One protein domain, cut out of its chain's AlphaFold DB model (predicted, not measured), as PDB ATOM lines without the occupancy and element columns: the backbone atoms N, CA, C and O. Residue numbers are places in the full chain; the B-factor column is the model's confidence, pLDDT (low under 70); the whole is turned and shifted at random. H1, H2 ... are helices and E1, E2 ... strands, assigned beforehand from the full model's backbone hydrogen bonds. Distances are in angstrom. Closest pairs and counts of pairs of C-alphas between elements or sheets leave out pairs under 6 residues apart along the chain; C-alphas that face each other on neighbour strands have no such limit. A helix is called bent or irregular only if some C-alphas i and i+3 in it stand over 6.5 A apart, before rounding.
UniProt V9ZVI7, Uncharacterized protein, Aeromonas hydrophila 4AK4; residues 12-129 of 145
ATOM      1  N   ARG A  12     -43.873  47.345 -39.105       91.50
ATOM      2  CA  ARG A  12     -43.019  48.184 -39.960       91.50
ATOM      3  C   ARG A  12     -42.685  47.521 -41.293       91.50
ATOM      4  O   ARG A  12     -42.634  48.207 -42.301       91.50
ATOM      5  N   MET A  13     -42.467  46.207 -41.290       92.94
ATOM      6  CA  MET A  13     -42.203  45.439 -42.509       92.94
ATOM      7  C   MET A  13     -43.418  45.397 -43.450       92.94
ATOM      8  O   MET A  13     -43.241  45.332 -44.656       92.94
ATOM      9  N   TRP A  14     -44.638  45.455 -42.906       94.31
ATOM     10  CA  TRP A  14     -45.898  45.392 -43.661       94.31
ATOM     11  C   TRP A  14     -46.627  46.742 -43.744       94.31
ATOM     12  O   TRP A  14     -47.833  46.785 -43.980       94.31
ATOM     13  N   GLN A  15     -45.917  47.857 -43.555       91.75
ATOM     14  CA  GLN A  15     -46.528  49.188 -43.509       91.75
ATOM     15  C   GLN A  15     -47.235  49.567 -44.826       91.75
ATOM     16  O   GLN A  15     -48.253  50.258 -44.790       91.75
ATOM     17  N   GLY A  16     -46.735  49.093 -45.972       92.38
ATOM     18  CA  GLY A  16     -47.325  49.326 -47.295       92.38
ATOM     19  C   GLY A  16     -48.477  48.386 -47.672       92.38
ATOM     20  O   GLY A  16     -49.008  48.485 -48.775       92.38
ATOM     21  N   LEU A  17     -48.922  47.496 -46.770       94.44
ATOM     22  CA  LEU A  17     -49.950  46.490 -47.076       94.44
ATOM     23  C   LEU A  17     -51.250  47.100 -47.615       94.44
ATOM     24  O   LEU A  17     -51.854  46.542 -48.523       94.44
ATOM     25  N   ALA A  18     -51.696  48.234 -47.067       93.88
ATOM     26  CA  ALA A  18     -52.970  48.847 -47.453       93.88
ATOM     27  C   ALA A  18     -53.017  49.297 -48.925       93.88
ATOM     28  O   ALA A  18     -54.109  49.449 -49.472       93.88
ATOM     29  N   THR A  19     -51.852  49.499 -49.541       93.19
ATOM     30  CA  THR A  19     -51.682  49.915 -50.939       93.19
ATOM     31  C   THR A  19     -50.914  48.890 -51.769       93.19
ATOM     32  O   THR A  19     -50.599  49.182 -52.913       93.19
ATOM     33  N   CYS A  20     -50.595  47.721 -51.201       93.00
ATOM     34  CA  CYS A  20     -49.708  46.718 -51.801       93.00
ATOM     35  C   CYS A  20     -48.333  47.256 -52.245       93.00
ATOM     36  O   CYS A  20     -47.712  46.705 -53.144       93.00
ATOM     37  N   ASP A  21     -47.839  48.293 -51.566       92.81
ATOM     38  CA  ASP A  21     -46.517  48.892 -51.789       92.81
ATOM     39  C   ASP A  21     -45.485  48.103 -50.964       92.81
ATOM     40  O   ASP A  21     -45.234  48.399 -49.795       92.81
ATOM     41  N   LEU A  22     -45.025  46.976 -51.515       92.25
ATOM     42  CA  LEU A  22     -44.197  45.976 -50.821       92.25
ATOM     43  C   LEU A  22     -42.983  45.534 -51.660       92.25
ATOM     44  O   LEU A  22     -42.438  44.446 -51.448       92.25
ATOM     45  N   ASP A  23     -42.552  46.371 -52.605       87.50
ATOM     46  CA  ASP A  23     -41.474  46.088 -53.563       87.50
ATOM     47  C   ASP A  23     -40.143  45.728 -52.896       87.50
ATOM     48  O   ASP A  23     -39.354  44.959 -53.433       87.50
ATOM     49  N   ASP A  24     -39.887  46.248 -51.700       89.50
ATOM     50  CA  ASP A  24     -38.690  45.995 -50.903       89.50
ATOM     51  C   ASP A  24     -38.831  44.813 -49.927       89.50
ATOM     52  O   ASP A  24     -37.946  44.590 -49.101       89.50
ATOM     53  N   LEU A  25     -39.888  43.999 -50.049       92.81
ATOM     54  CA  LEU A  25     -40.121  42.798 -49.241       92.81
ATOM     55  C   LEU A  25     -40.054  41.511 -50.085       92.81
ATOM     56  O   LEU A  25     -41.075  40.947 -50.459       92.81
ATOM     57  N   TYR A  26     -38.853  41.001 -50.354       93.25
ATOM     58  CA  TYR A  26     -38.639  39.785 -51.153       93.25
ATOM     59  C   TYR A  26     -37.355  39.042 -50.751       93.25
ATOM     60  O   TYR A  26     -36.539  39.540 -49.968       93.25
ATOM     61  N   LEU A  27     -37.181  37.821 -51.266       93.50
ATOM     62  CA  LEU A  27     -35.878  37.161 -51.336       93.50
ATOM     63  C   LEU A  27     -35.305  37.352 -52.734       93.50
ATOM     64  O   LEU A  27     -35.963  37.030 -53.722       93.50
ATOM     65  N   ASP A  28     -34.083  37.865 -52.811       90.38
ATOM     66  CA  ASP A  28     -33.360  37.996 -54.066       90.38
ATOM     67  C   ASP A  28     -33.244  36.627 -54.749       90.38
ATOM     68  O   ASP A  28     -32.872  35.633 -54.122       90.38
ATOM     69  N   SER A  29     -33.613  36.555 -56.025       85.81
ATOM     70  CA  SER A  29     -33.742  35.280 -56.735       85.81
ATOM     71  C   SER A  29     -32.395  34.633 -57.064       85.81
ATOM     72  O   SER A  29     -32.334  33.416 -57.241       85.81
ATOM     73  N   GLU A  30     -31.316  35.421 -57.121       86.25
ATOM     74  CA  GLU A  30     -29.968  34.942 -57.434       86.25
ATOM     75  C   GLU A  30     -29.203  34.518 -56.174       86.25
ATOM     76  O   GLU A  30     -28.600  33.444 -56.129       86.25
ATOM     77  N   SER A  31     -29.229  35.354 -55.137       88.44
ATOM     78  CA  SER A  31     -28.487  35.156 -53.887       88.44
ATOM     79  C   SER A  31     -29.302  34.464 -52.791       88.44
ATOM     80  O   SER A  31     -28.727  33.903 -51.856       88.44
ATOM     81  N   GLY A  32     -30.636  34.487 -52.880       87.19
ATOM     82  CA  GLY A  32     -31.542  34.043 -51.818       87.19
ATOM     83  C   GLY A  32     -31.560  34.971 -50.600       87.19
ATOM     84  O   GLY A  32     -32.160  34.627 -49.578       87.19
ATOM     85  N   GLU A  33     -30.886  36.122 -50.666       91.12
ATOM     86  CA  GLU A  33     -30.795  37.049 -49.547       91.12
ATOM     87  C   GLU A  33     -32.076  37.885 -49.406       91.12
ATOM     88  O   GLU A  33     -32.660  38.321 -50.397       91.12
ATOM     89  N   PRO A  34     -32.533  38.154 -48.174       92.62
ATOM     90  CA  PRO A  34     -33.679  39.025 -47.945       92.62
ATOM     91  C   PRO A  34     -33.346  40.485 -48.261       92.62
ATOM     92  O   PRO A  34     -32.379  41.035 -47.719       92.62
ATOM     93  N   SER A  35     -34.194  41.128 -49.066       91.94
ATOM     94  CA  SER A  35     -34.058  42.542 -49.431       91.94
ATOM     95  C   SER A  35     -34.332  43.474 -48.248       91.94
ATOM     96  O   SER A  35     -33.589  44.431 -48.019       91.94
ATOM     97  N   HIS A  36     -35.324  43.143 -47.417       89.81
ATOM     98  CA  HIS A  36     -35.644  43.915 -46.219       89.81
ATOM     99  C   HIS A  36     -34.810  43.471 -44.994       89.81
ATOM    100  O   HIS A  36     -34.783  42.285 -44.646       89.81
ATOM    101  N   PRO A  37     -34.196  44.388 -44.218       89.31
ATOM    102  CA  PRO A  37     -33.397  44.022 -43.046       89.31
ATOM    103  C   PRO A  37     -34.206  43.347 -41.930       89.31
ATOM    104  O   PRO A  37     -33.656  42.523 -41.206       89.31
ATOM    105  N   LEU A  38     -35.502  43.654 -41.788       90.00
ATOM    106  CA  LEU A  38     -36.363  42.971 -40.807       90.00
ATOM    107  C   LEU A  38     -36.752  41.558 -41.253       90.00
ATOM    108  O   LEU A  38     -37.026  40.715 -40.408       90.00
ATOM    109  N   LEU A  39     -36.708  41.260 -42.553       90.81
ATOM    110  CA  LEU A  39     -36.976  39.910 -43.041       90.81
ATOM    111  C   LEU A  39     -35.871  38.929 -42.605       90.81
ATOM    112  O   LEU A  39     -36.161  37.765 -42.351       90.81
ATOM    113  N   LYS A  40     -34.641  39.418 -42.369       89.06
ATOM    114  CA  LYS A  40     -33.515  38.634 -41.812       89.06
ATOM    115  C   LYS A  40     -33.811  38.002 -40.451       89.06
ATOM    116  O   LYS A  40     -33.116  37.070 -40.058       89.06
ATOM    117  N   THR A  41     -34.804  38.502 -39.709       89.75
ATOM    118  CA  THR A  41     -35.192  37.918 -38.414       89.75
ATOM    119  C   THR A  41     -36.148  36.736 -38.549       89.75
ATOM    120  O   THR A  41     -36.466  36.099 -37.548       89.75
ATOM    121  N   PHE A  42     -36.620  36.447 -39.762       90.81
ATOM    122  CA  PHE A  42     -37.497  35.325 -40.061       90.81
ATOM    123  C   PHE A  42     -36.745  34.288 -40.895       90.81
ATOM    124  O   PHE A  42     -35.905  34.619 -41.727       90.81
ATOM    125  N   THR A  43     -37.057  33.014 -40.679       90.88
ATOM    126  CA  THR A  43     -36.521  31.912 -41.483       90.88
ATOM    127  C   THR A  43     -37.665  31.299 -42.281       90.88
ATOM    128  O   THR A  43     -38.690  30.969 -41.674       90.88
ATOM    129  N   PRO A  44     -37.534  31.162 -43.614       92.81
ATOM    130  CA  PRO A  44     -38.572  30.532 -44.413       92.81
ATOM    131  C   PRO A  44     -38.726  29.065 -44.001       92.81
ATOM    132  O   PRO A  44     -37.746  28.340 -43.845       92.81
ATOM    133  N   ASP A  45     -39.970  28.628 -43.832       93.69
ATOM    134  CA  ASP A  45     -40.327  27.222 -43.613       93.69
ATOM    135  C   ASP A  45     -40.143  26.410 -44.900       93.69
ATOM    136  O   ASP A  45     -39.730  25.253 -44.867       93.69
ATOM    137  N   ARG A  46     -40.433  27.036 -46.047       93.19
ATOM    138  CA  ARG A  46     -40.273  26.445 -47.376       93.19
ATOM    139  C   ARG A  46     -40.053  27.534 -48.417       93.19
ATOM    140  O   ARG A  46     -40.806  28.501 -48.447       93.19
ATOM    141  N   THR A  47     -39.128  27.303 -49.341       92.38
ATOM    142  CA  THR A  47     -39.012  28.080 -50.582       92.38
ATOM    143  C   THR A  47     -39.278  27.148 -51.758       92.38
ATOM    144  O   THR A  47     -38.629  26.112 -51.873       92.38
ATOM    145  N   SER A  48     -40.285  27.454 -52.573       89.69
ATOM    146  CA  SER A  48     -40.695  26.639 -53.724       89.69
ATOM    147  C   SER A  48     -41.503  27.487 -54.695       89.69
ATOM    148  O   SER A  48     -42.169  28.431 -54.269       89.69
ATOM    149  N   ASP A  49     -41.449  27.137 -55.980       86.81
ATOM    150  CA  ASP A  49     -42.268  27.754 -57.035       86.81
ATOM    151  C   ASP A  49     -42.077  29.278 -57.150       86.81
ATOM    152  O   ASP A  49     -42.984  29.996 -57.542       86.81
ATOM    153  N   GLY A  50     -40.893  29.783 -56.783       89.31
ATOM    154  CA  GLY A  50     -40.598  31.218 -56.801       89.31
ATOM    155  C   GLY A  50     -41.138  32.002 -55.601       89.31
ATOM    156  O   GLY A  50     -41.106  33.230 -55.636       89.31
ATOM    157  N   PHE A  51     -41.582  31.324 -54.537       92.94
ATOM    158  CA  PHE A  51     -42.113  31.941 -53.318       92.94
ATOM    159  C   PHE A  51     -41.435  31.407 -52.057       92.94
ATOM    160  O   PHE A  51     -41.106  30.221 -51.962       92.94
ATOM    161  N   ALA A  52     -41.306  32.267 -51.049       95.00
ATOM    162  CA  ALA A  52     -40.847  31.895 -49.718       95.00
ATOM    163  C   ALA A  52     -41.997  31.979 -48.709       95.00
ATOM    164  O   ALA A  52     -42.646  33.012 -48.548       95.00
ATOM    165  N   TRP A  53     -42.238  30.864 -48.024       95.69
ATOM    166  CA  TRP A  53     -43.313  30.677 -47.059       95.69
ATOM    167  C   TRP A  53     -42.763  30.786 -45.646       95.69
ATOM    168  O   TRP A  53     -41.819  30.081 -45.288       95.69
ATOM    169  N   TYR A  54     -43.395  31.607 -44.817       96.25
ATOM    170  CA  TYR A  54     -42.988  31.834 -43.438       96.25
ATOM    171  C   TYR A  54     -44.124  31.480 -42.490       96.25
ATOM    172  O   TYR A  54     -45.266  31.906 -42.672       96.25
ATOM    173  N   LYS A  55     -43.797  30.728 -41.439       95.19
ATOM    174  CA  LYS A  55     -44.687  30.508 -40.296       95.19
ATOM    175  C   LYS A  55     -44.341  31.519 -39.220       95.19
ATOM    176  O   LYS A  55     -43.177  31.667 -38.854       95.19
ATOM    177  N   THR A  56     -45.341  32.215 -38.704       94.25
ATOM    178  CA  THR A  56     -45.132  33.204 -37.649       94.25
ATOM    179  C   THR A  56     -46.371  33.328 -36.777       94.25
ATOM    180  O   THR A  56     -47.429  32.848 -37.150       94.25
ATOM    181  N   HIS A  57     -46.248  33.950 -35.612       95.19
ATOM    182  CA  HIS A  57     -47.391  34.300 -34.773       95.19
ATOM    183  C   HIS A  57     -47.219  35.749 -34.351       95.19
ATOM    184  O   HIS A  57     -46.602  36.024 -33.325       95.19
ATOM    185  N   GLN A  58     -47.698  36.656 -35.196       95.44
ATOM    186  CA  GLN A  58     -47.541  38.097 -35.020       95.44
ATOM    187  C   GLN A  58     -48.902  38.775 -35.055       95.44
ATOM    188  O   GLN A  58     -49.876  38.225 -35.564       95.44
ATOM    189  N   GLU A  59     -48.960  39.988 -34.526       94.38
ATOM    190  CA  GLU A  59     -50.116  40.859 -34.668       94.38
ATOM    191  C   GLU A  59     -49.775  41.986 -35.648       94.38
ATOM    192  O   GLU A  59     -48.681  42.551 -35.594       94.38
ATOM    193  N   LEU A  60     -50.709  42.295 -36.546       94.88
ATOM    194  CA  LEU A  60     -50.614  43.410 -37.484       94.88
ATOM    195  C   LEU A  60     -51.858  44.279 -37.332       94.88
ATOM    196  O   LEU A  60     -52.923  43.894 -37.808       94.88
ATOM    197  N   HIS A  61     -51.758  45.414 -36.637       92.25
ATOM    198  CA  HIS A  61     -52.907  46.296 -36.394       92.25
ATOM    199  C   HIS A  61     -54.150  45.560 -35.833       92.25
ATOM    200  O   HIS A  61     -55.287  45.839 -36.213       92.25
ATOM    201  N   GLY A  62     -53.941  44.582 -34.941       91.31
ATOM    202  CA  GLY A  62     -54.999  43.744 -34.359       91.31
ATOM    203  C   GLY A  62     -55.419  42.525 -35.195       91.31
ATOM    204  O   GLY A  62     -56.308  41.778 -34.780       91.31
ATOM    205  N   LEU A  63     -54.805  42.293 -36.360       95.50
ATOM    206  CA  LEU A  63     -54.986  41.073 -37.150       95.50
ATOM    207  C   LEU A  63     -54.036  39.977 -36.642       95.50
ATOM    208  O   LEU A  63     -52.823  40.201 -36.629       95.50
ATOM    209  N   PRO A  64     -54.542  38.792 -36.258       96.81
ATOM    210  CA  PRO A  64     -53.695  37.681 -35.837       96.81
ATOM    211  C   PRO A  64     -53.090  36.993 -37.065       96.81
ATOM    212  O   PRO A  64     -53.787  36.296 -37.801       96.81
ATOM    213  N   ILE A  65     -51.796  37.177 -37.305       97.56
ATOM    214  CA  ILE A  65     -51.089  36.617 -38.458       97.56
ATOM    215  C   ILE A  65     -50.404  35.303 -38.074       97.56
ATOM    216  O   ILE A  65     -49.610  35.259 -37.136       97.56
ATOM    217  N   THR A  66     -50.688  34.240 -38.833       96.75
ATOM    218  CA  THR A  66     -50.103  32.890 -38.659       96.75
ATOM    219  C   THR A  66     -49.000  32.559 -39.661       96.75
ATOM    220  O   THR A  66     -48.304  31.545 -39.555       96.75
ATOM    221  N   GLY A  67     -48.822  33.412 -40.659       96.69
ATOM    222  CA  GLY A  67     -47.798  33.238 -41.667       96.69
ATOM    223  C   GLY A  67     -47.873  34.317 -42.723       96.69
ATOM    224  O   GLY A  67     -48.835  35.084 -42.787       96.69
ATOM    225  N   PHE A  68     -46.869  34.326 -43.579       96.44
ATOM    226  CA  PHE A  68     -46.847  35.174 -44.755       96.44
ATOM    227  C   PHE A  68     -46.087  34.502 -45.894       96.44
ATOM    228  O   PHE A  68     -45.315  33.562 -45.685       96.44
ATOM    229  N   LEU A  69     -46.343  34.988 -47.097       95.06
ATOM    230  CA  LEU A  69     -45.693  34.605 -48.332       95.06
ATOM    231  C   LEU A  69     -45.149  35.868 -48.984       95.06
ATOM    232  O   LEU A  69     -45.831  36.890 -49.028       95.06
ATOM    233  N   ILE A  70     -43.915  35.776 -49.459       95.12
ATOM    234  CA  ILE A  70     -43.234  36.829 -50.214       95.12
ATOM    235  C   ILE A  70     -42.600  36.205 -51.457       95.12
ATOM    236  O   ILE A  70     -42.356  34.983 -51.474       95.12
ATOM    237  N   PRO A  71     -42.276  37.009 -52.474       94.25
ATOM    238  CA  PRO A  71     -41.636  36.475 -53.650       94.25
ATOM    239  C   PRO A  71     -40.172  36.130 -53.370       94.25
ATOM    240  O   PRO A  71     -39.475  36.779 -52.593       94.25
ATOM    241  N   ALA A  72     -39.733  35.048 -54.000       92.62
ATOM    242  CA  ALA A  72     -38.345  34.599 -54.099       92.62
ATOM    243  C   ALA A  72     -37.939  34.476 -55.582       92.62
ATOM    244  O   ALA A  72     -37.176  33.598 -55.982       92.62
ATOM    245  N   SER A  73     -38.572  35.300 -56.415       87.19
ATOM    246  CA  SER A  73     -38.502  35.337 -57.872       87.19
ATOM    247  C   SER A  73     -38.887  36.745 -58.341       87.19
ATOM    248  O   SER A  73     -39.085  37.636 -57.521       87.19
ATOM    249  N   THR A  74     -39.006  36.950 -59.651       81.25
ATOM    250  CA  THR A  74     -39.431  38.228 -60.243       81.25
ATOM    251  C   THR A  74     -40.944  38.466 -60.180       81.25
ATOM    252  O   THR A  74     -41.410  39.465 -60.713       81.25
ATOM    253  N   PHE A  75     -41.725  37.541 -59.609       79.12
ATOM    254  CA  PHE A  75     -43.170  37.713 -59.455       79.12
ATOM    255  C   PHE A  75     -43.486  38.654 -58.286       79.12
ATOM    256  O   PHE A  75     -42.862  38.561 -57.235       79.12
ATOM    257  N   GLU A  76     -44.487  39.518 -58.434       81.50
ATOM    258  CA  GLU A  76     -44.908  40.482 -57.407       81.50
ATOM    259  C   GLU A  76     -46.092  39.911 -56.609       81.50
ATOM    260  O   GLU A  76     -47.252  40.263 -56.825       81.50
ATOM    261  N   VAL A  77     -45.800  38.938 -55.738       86.62
ATOM    262  CA  VAL A  77     -46.814  38.200 -54.966       86.62
ATOM    263  C   VAL A  77     -46.504  38.272 -53.478       86.62
ATOM    264  O   VAL A  77     -45.569  37.630 -52.991       86.62
ATOM    265  N   HIS A  78     -47.364  38.967 -52.736       95.25
ATOM    266  CA  HIS A  78     -47.314  39.031 -51.278       95.25
ATOM    267  C   HIS A  78     -48.645  38.595 -50.693       95.25
ATOM    268  O   HIS A  78     -49.701  39.068 -51.110       95.25
ATOM    269  N   ALA A  79     -48.601  37.728 -49.685       96.00
ATOM    270  CA  ALA A  79     -49.806  37.303 -48.988       96.00
ATOM    271  C   ALA A  79     -49.590  37.159 -47.480       96.00
ATOM    272  O   ALA A  79     -48.529  36.738 -47.015       96.00
ATOM    273  N   LEU A  80     -50.630  37.454 -46.702       97.50
ATOM    274  CA  LEU A  80     -50.677  37.262 -45.253       97.50
ATOM    275  C   LEU A  80     -51.770  36.267 -44.881       97.50
ATOM    276  O   LEU A  80     -52.917  36.409 -45.300       97.50
ATOM    277  N   PHE A  81     -51.439  35.302 -44.025       97.31
ATOM    278  CA  PHE A  81     -52.396  34.335 -43.494       97.31
ATOM    279  C   PHE A  81     -52.932  34.818 -42.150       97.31
ATOM    280  O   PHE A  81     -52.212  34.834 -41.149       97.31
ATOM    281  N   VAL A  82     -54.212  35.178 -42.115       97.75
ATOM    282  CA  VAL A  82     -54.895  35.663 -40.914       97.75
ATOM    283  C   VAL A  82     -55.601  34.495 -40.231       97.75
ATOM    284  O   VAL A  82     -56.393  33.786 -40.859       97.75
ATOM    285  N   ASP A  83     -55.364  34.306 -38.934       97.19
ATOM    286  CA  ASP A  83     -56.004  33.285 -38.092       97.19
ATOM    287  C   ASP A  83     -57.441  33.659 -37.729       97.19
ATOM    288  O   ASP A  83     -57.842  33.769 -36.572       97.19
ATOM    289  N   THR A  84     -58.231  34.001 -38.736       96.38
ATOM    290  CA  THR A  84     -59.608  34.435 -38.565       96.38
ATOM    291  C   THR A  84     -60.397  34.113 -39.835       96.38
ATOM    292  O   THR A  84     -59.921  34.407 -40.936       96.38
ATOM    293  N   PRO A  85     -61.620  33.555 -39.728       96.38
ATOM    294  CA  PRO A  85     -62.474  33.327 -40.889       96.38
ATOM    295  C   PRO A  85     -62.820  34.646 -41.585       96.38
ATOM    296  O   PRO A  85     -63.044  35.654 -40.913       96.38
ATOM    297  N   ILE A  86     -62.971  34.622 -42.913       95.19
ATOM    298  CA  ILE A  86     -63.173  35.828 -43.742       95.19
ATOM    299  C   ILE A  86     -64.235  36.802 -43.201       95.19
ATOM    300  O   ILE A  86     -64.021  38.008 -43.205       95.19
ATOM    301  N   ALA A  87     -65.362  36.295 -42.688       93.00
ATOM    302  CA  ALA A  87     -66.453  37.133 -42.185       93.00
ATOM    303  C   ALA A  87     -66.020  38.011 -40.999       93.00
ATOM    304  O   ALA A  87     -66.413  39.168 -40.905       93.00
ATOM    305  N   ASN A  88     -65.177  37.471 -40.118       95.62
ATOM    306  CA  ASN A  88     -64.635  38.206 -38.982       95.62
ATOM    307  C   ASN A  88     -63.417  39.042 -39.393       95.62
ATOM    308  O   ASN A  88     -63.248  40.148 -38.883       95.62
ATOM    309  N   ALA A  89     -62.602  38.538 -40.323       95.62
ATOM    310  CA  ALA A  89     -61.418  39.233 -40.810       95.62
ATOM    311  C   ALA A  89     -61.779  40.552 -41.507       95.62
ATOM    312  O   ALA A  89     -61.118  41.545 -41.241       95.62
ATOM    313  N   ARG A  90     -62.891  40.611 -42.258       96.19
ATOM    314  CA  ARG A  90     -63.419  41.861 -42.850       96.19
ATOM    315  C   ARG A  90     -63.623  42.972 -41.826       96.19
ATOM    316  O   ARG A  90     -63.263  44.121 -42.050       96.19
ATOM    317  N   ARG A  91     -64.173  42.623 -40.662       95.94
ATOM    318  CA  ARG A  91     -64.360  43.586 -39.571       95.94
ATOM    319  C   ARG A  91     -63.019  44.050 -39.001       95.94
ATOM    320  O   ARG A  91     -62.880  45.222 -38.669       95.94
ATOM    321  N   LEU A  92     -62.049  43.143 -38.863       95.56
ATOM    322  CA  LEU A  92     -60.712  43.486 -38.368       95.56
ATOM    323  C   LEU A  92     -59.965  44.389 -39.356       95.56
ATOM    324  O   LEU A  92     -59.423  45.405 -38.938       95.56
ATOM    325  N   THR A  93     -59.998  44.077 -40.654       95.00
ATOM    326  CA  THR A  93     -59.373  44.905 -41.694       95.00
ATOM    327  C   THR A  93     -60.045  46.270 -41.800       95.00
ATOM    328  O   THR A  93     -59.344  47.278 -41.848       95.00
ATOM    329  N   HIS A  94     -61.376  46.342 -41.701       95.94
ATOM    330  CA  HIS A  94     -62.082  47.623 -41.669       95.94
ATOM    331  C   HIS A  94     -61.666  48.483 -40.468       95.94
ATOM    332  O   HIS A  94     -61.431  49.678 -40.620       95.94
ATOM    333  N   ASN A  95     -61.519  47.887 -39.284       93.88
ATOM    334  CA  ASN A  95     -61.070  48.614 -38.097       93.88
ATOM    335  C   ASN A  95     -59.608  49.078 -38.200       93.88
ATOM    336  O   ASN A  95     -59.279  50.150 -37.698       93.88
ATOM    337  N   ALA A  96     -58.742  48.274 -38.820       93.06
ATOM    338  CA  ALA A  96     -57.315  48.558 -38.947       93.06
ATOM    339  C   ALA A  96     -57.002  49.575 -40.059       93.06
ATOM    340  O   ALA A  96     -56.182  50.468 -39.865       93.06
ATOM    341  N   TYR A  97     -57.668  49.453 -41.209       93.56
ATOM    342  CA  TYR A  97     -57.314  50.157 -42.447       93.56
ATOM    343  C   TYR A  97     -58.459  50.982 -43.045       93.56
ATOM    344  O   TYR A  97     -58.290  51.602 -44.092       93.56
ATOM    345  N   GLY A  98     -59.650  50.972 -42.439       94.00
ATOM    346  CA  GLY A  98     -60.841  51.615 -43.005       94.00
ATOM    347  C   GLY A  98     -61.414  50.899 -44.234       94.00
ATOM    348  O   GLY A  98     -62.321  51.423 -44.877       94.00
ATOM    349  N   SER A  99     -60.914  49.706 -44.568       94.19
ATOM    350  CA  SER A  99     -61.310  48.925 -45.742       94.19
ATOM    351  C   SER A  99     -61.478  47.453 -45.390       94.19
ATOM    352  O   SER A  99     -60.673  46.884 -44.661       94.19
ATOM    353  N   GLU A 100     -62.512  46.819 -45.939       95.19
ATOM    354  CA  GLU A 100     -62.716  45.371 -45.816       95.19
ATOM    355  C   GLU A 100     -61.838  44.563 -46.784       95.19
ATOM    356  O   GLU A 100     -61.848  43.336 -46.703       95.19
ATOM    357  N   PHE A 101     -61.097  45.240 -47.678       95.81
ATOM    358  CA  PHE A 101     -60.298  44.635 -48.749       95.81
ATOM    359  C   PHE A 101     -61.145  43.717 -49.640       95.81
ATOM    360  O   PHE A 101     -60.935  42.514 -49.709       95.81
ATOM    361  N   ALA A 102     -62.173  44.282 -50.274       94.25
ATOM    362  CA  ALA A 102     -63.131  43.540 -51.103       94.25
ATOM    363  C   ALA A 102     -63.207  44.046 -52.558       94.25
ATOM    364  O   ALA A 102     -64.049  43.579 -53.316       94.25
ATOM    365  N   ASP A 103     -62.381  45.029 -52.926       93.88
ATOM    366  CA  ASP A 103     -62.395  45.665 -54.245       93.88
ATOM    367  C   ASP A 103     -61.428  44.936 -55.185       93.88
ATOM    368  O   ASP A 103     -60.227  45.203 -55.188       93.88
ATOM    369  N   GLU A 104     -61.965  43.993 -55.961       92.88
ATOM    370  CA  GLU A 104     -61.198  43.184 -56.916       92.88
ATOM    371  C   GLU A 104     -60.519  44.052 -57.986       92.88
ATOM    372  O   GLU A 104     -59.369  43.810 -58.325       92.88
ATOM    373  N   GLN A 105     -61.159  45.136 -58.443       92.19
ATOM    374  CA  GLN A 105     -60.574  45.997 -59.480       92.19
ATOM    375  C   GLN A 105     -59.339  46.746 -58.979       92.19
ATOM    376  O   GLN A 105     -58.362  46.890 -59.712       92.19
ATOM    377  N   LYS A 106     -59.369  47.250 -57.742       92.38
ATOM    378  CA  LYS A 106     -58.178  47.871 -57.142       92.38
ATOM    379  C   LYS A 106     -57.077  46.852 -56.897       92.38
ATOM    380  O   LYS A 106     -55.908  47.185 -57.073       92.38
ATOM    381  N   HIS A 107     -57.448  45.634 -56.524       92.94
ATOM    382  CA  HIS A 107     -56.507  44.540 -56.357       92.94
ATOM    383  C   HIS A 107     -55.819  44.144 -57.661       92.94
ATOM    384  O   HIS A 107     -54.590  44.116 -57.699       92.94
ATOM    385  N   ASP A 108     -56.571  43.968 -58.746       90.62
ATOM    386  CA  ASP A 108     -56.013  43.652 -60.062       90.62
ATOM    387  C   ASP A 108     -55.028  44.733 -60.539       90.62
ATOM    388  O   ASP A 108     -54.031  44.439 -61.198       90.62
ATOM    389  N   ARG A 109     -55.261  45.997 -60.164       90.38
ATOM    390  CA  ARG A 109     -54.355  47.118 -60.465       90.38
ATOM    391  C   ARG A 109     -53.161  47.240 -59.513       90.38
ATOM    392  O   ARG A 109     -52.303  48.084 -59.764       90.38
ATOM    393  N   GLY A 110     -53.092  46.425 -58.461       89.75
ATOM    394  CA  GLY A 110     -52.056  46.496 -57.427       89.75
ATOM    395  C   GLY A 110     -52.188  47.710 -56.501       89.75
ATOM    396  O   GLY A 110     -51.212  48.120 -55.897       89.75
ATOM    397  N   GLU A 111     -53.372  48.323 -56.405       91.94
ATOM    398  CA  GLU A 111     -53.599  49.546 -55.614       91.94
ATOM    399  C   GLU A 111     -54.143  49.269 -54.205       91.94
ATOM    400  O   GLU A 111     -54.186  50.167 -53.361       91.94
ATOM    401  N   ALA A 112     -54.651  48.060 -53.965       94.62
ATOM    402  CA  ALA A 112     -55.181  47.635 -52.677       94.62
ATOM    403  C   ALA A 112     -55.149  46.107 -52.565       94.62
ATOM    404  O   ALA A 112     -55.268  45.426 -53.579       94.62
ATOM    405  N   PRO A 113     -55.067  45.547 -51.353       95.94
ATOM    406  CA  PRO A 113     -55.156  44.109 -51.180       95.94
ATOM    407  C   PRO A 113     -56.589  43.593 -51.340       95.94
ATOM    408  O   PRO A 113     -57.568  44.331 -51.160       95.94
ATOM    409  N   LEU A 114     -56.705  42.283 -51.554       96.94
ATOM    410  CA  LEU A 114     -57.959  41.541 -51.512       96.94
ATOM    411  C   LEU A 114     -57.960  40.522 -50.370       96.94
ATOM    412  O   LEU A 114     -57.040  39.729 -50.195       96.94
ATOM    413  N   LEU A 115     -59.029  40.524 -49.578       97.44
ATOM    414  CA  LEU A 115     -59.250  39.566 -48.507       97.44
ATOM    415  C   LEU A 115     -60.029  38.357 -49.036       97.44
ATOM    416  O   LEU A 115     -61.229  38.413 -49.316       97.44
ATOM    417  N   LEU A 116     -59.335  37.231 -49.092       96.56
ATOM    418  CA  LEU A 116     -59.786  35.964 -49.638       96.56
ATOM    419  C   LEU A 116     -60.042  34.928 -48.538       96.56
ATOM    420  O   LEU A 116     -59.561  35.015 -47.403       96.56
ATOM    421  N   ARG A 117     -60.822  33.900 -48.880       96.31
ATOM    422  CA  ARG A 117     -60.937  32.695 -48.050       96.31
ATOM    423  C   ARG A 117     -59.698  31.842 -48.263       96.31
ATOM    424  O   ARG A 117     -59.301  31.633 -49.401       96.31
ATOM    425  N   ASP A 118     -59.161  31.287 -47.185       93.94
ATOM    426  CA  ASP A 118     -58.120  30.271 -47.302       93.94
ATOM    427  C   ASP A 118     -58.756  28.938 -47.762       93.94
ATOM    428  O   ASP A 118     -59.597  28.383 -47.041       93.94
ATOM    429  N   PRO A 119     -58.395  28.407 -48.948       90.00
ATOM    430  CA  PRO A 119     -58.973  27.169 -49.471       90.00
ATOM    431  C   PRO A 119     -58.526  25.922 -48.691       90.00
ATOM    432  O   PRO A 119     -59.232  24.916 -48.684       90.00
ATOM    433  N   GLY A 120     -57.369  25.978 -48.026       90.06
ATOM    434  CA  GLY A 120     -56.820  24.887 -47.222       90.06
ATOM    435  C   GLY A 120     -57.295  24.899 -45.770       90.06
ATOM    436  O   GLY A 120     -57.181  23.883 -45.082       90.06
ATOM    437  N   ASN A 121     -57.832  26.021 -45.279       92.25
ATOM    438  CA  ASN A 121     -58.332  26.129 -43.912       92.25
ATOM    439  C   ASN A 121     -59.493  27.138 -43.782       92.25
ATOM    440  O   ASN A 121     -59.253  28.341 -43.704       92.25
ATOM    441  N   PRO A 122     -60.749  26.686 -43.597       91.69
ATOM    442  CA  PRO A 122     -61.907  27.580 -43.499       91.69
ATOM    443  C   PRO A 122     -61.909  28.475 -42.249       91.69
ATOM    444  O   PRO A 122     -62.732  29.387 -42.146       91.69
ATOM    445  N   LYS A 123     -61.027  28.214 -41.273       94.69
ATOM    446  CA  LYS A 123     -60.855  29.062 -40.086       94.69
ATOM    447  C   LYS A 123     -59.910  30.240 -40.323       94.69
ATOM    448  O   LYS A 123     -59.788  31.077 -39.436       94.69
ATOM    449  N   ARG A 124     -59.270  30.311 -41.492       95.94
ATOM    450  CA  ARG A 124     -58.329  31.363 -41.869       95.94
ATOM    451  C   ARG A 124     -58.828  32.158 -43.069       95.94
ATOM    452  O   ARG A 124     -59.754  31.766 -43.782       95.94
ATOM    453  N   SER A 125     -58.189  33.292 -43.274       97.31
ATOM    454  CA  SER A 125     -58.333  34.124 -44.461       97.31
ATOM    455  C   SER A 125     -56.959  34.564 -44.943       97.31
ATOM    456  O   SER A 125     -55.965  34.421 -44.227       97.31
ATOM    457  N   ILE A 126     -56.909  35.042 -46.177       97.69
ATOM    458  CA  ILE A 126     -55.682  35.472 -46.839       97.69
ATOM    459  C   ILE A 126     -55.872  36.929 -47.232       97.69
ATOM    460  O   ILE A 126     -56.881  37.250 -47.849       97.69
ATOM    461  N   ILE A 127     -54.945  37.803 -46.857       97.44
ATOM    462  CA  ILE A 127     -54.839  39.135 -47.459       97.44
ATOM    463  C   ILE A 127     -53.828  38.997 -48.590       97.44
ATOM    464  O   ILE A 127     -52.681  38.654 -48.317       97.44
ATOM    465  N   ASP A 128     -54.272  39.207 -49.820       96.25
ATOM    466  CA  ASP A 128     -53.492  39.007 -51.036       96.25
ATOM    467  C   ASP A 128     -53.183  40.347 -51.715       96.25
ATOM    468  O   ASP A 128     -54.065  41.196 -51.846       96.25
ATOM    469  N   CYS A 129     -51.925  40.532 -52.106       94.12
ATOM    470  CA  CYS A 129     -51.410  41.699 -52.822       94.12
ATOM    471  C   CYS A 129     -50.835  41.325 -54.195       94.12
ATOM    472  O   CYS A 129     -50.000  42.045 -54.735       94.12
TER     473      CYS A 129
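What this domain is: This is residues 12 to 129 of the 145 residues of an uncharacterized protein of Aeromonas hydrophila 4AK4 (UniProt V9ZVI7). What is the main shape? One strongly twisted antiparallel sheet of six strands, with long bent strands E2 and E3, makes the body; H1 packs slantwise near its E6 and E5 end, and small H2 only grazes it. Residues 12 to 45, with no named element, wind past the sheet, and their loop at Ser 31 lies at the far end of the longest axis from H1. What is the make-up? The 118 printed residues include E1 E2 E3 E4 H1 H2 E5 E6 along the chain, with sheet order E1 E2 E3 E4 E6 E5; the class is mixed, with under half of the residues in named elements. The whole is compact, with a radius of gyration of the C-alphas of 13.6 A and spans of 39 by 28 by 26 A.

How they stand to each other: How is the sheet joined? E1, residues 46 to 48, E2, 51 to 60, E3, 63 to 71, and E4, 79 to 82, form a meander, each strand the antiparallel neighbour of the one before, with N 53 and O 46 at 2.8 A, N 54 and O 68 at 2.9 A, and N 66 and O 81 at 2.8 A. E6, residues 125 to 128, is the antiparallel neighbour of E4, N 82 and O 125 at 2.8 A, and of edge strand E5, residues 114 to 117, N 116 and O 126 at 2.8 A. Where are the helices? H1, residues 86 to 97, is on the sheet at a height of 8.0 A, in two layers, a helix on one face of a sheet; its closest C-alpha to E6 is Ile 86, 5.2 A from Ser 125. It lies only just over E6, with 3 of its 12 C-alphas falling there, at 44 degrees on the local plane, slantwise to the strands. H2, residues 104 to 108, only grazes the sheet, and the C-alphas of His 107 and Leu 114 are its closest to E5, 5.9 A apart. What joins E4 to E5? E4, H1 H2 and E5 form a split strand-helix-strand unit, two strands running the same way with E6 between them, its crossover right-handed. Every O i to N i+4 pair is within hydrogen-bond range in H2, and 7 of 8 in H1.

Where its parts are: Where do the strands lie? E1 begins at C-alpha 46, (-40.273, 26.445, -47.376), and E6 ends at C-alpha 128, (-53.492, 39.007, -51.036). E2 is 21.3 A long and bends by 91 degrees at residue 57; E3 is 21.7 A long and bends by 75 degrees at residue 66. How long are the others? E1 measures 6.4 A, E4 9.7 A, E5 10.0 A, E6 9.5 A, H1 15.5 A and H2 6.1 A.

The domain as a whole: How large is it? The two C-alphas farthest apart, those of Ser 31 and Ala 87, are 39.8 A apart. Is it unbroken and sure? The printed part has no cut and no long link between named elements; its mean pLDDT is 93.0, and no printed residue is under 70.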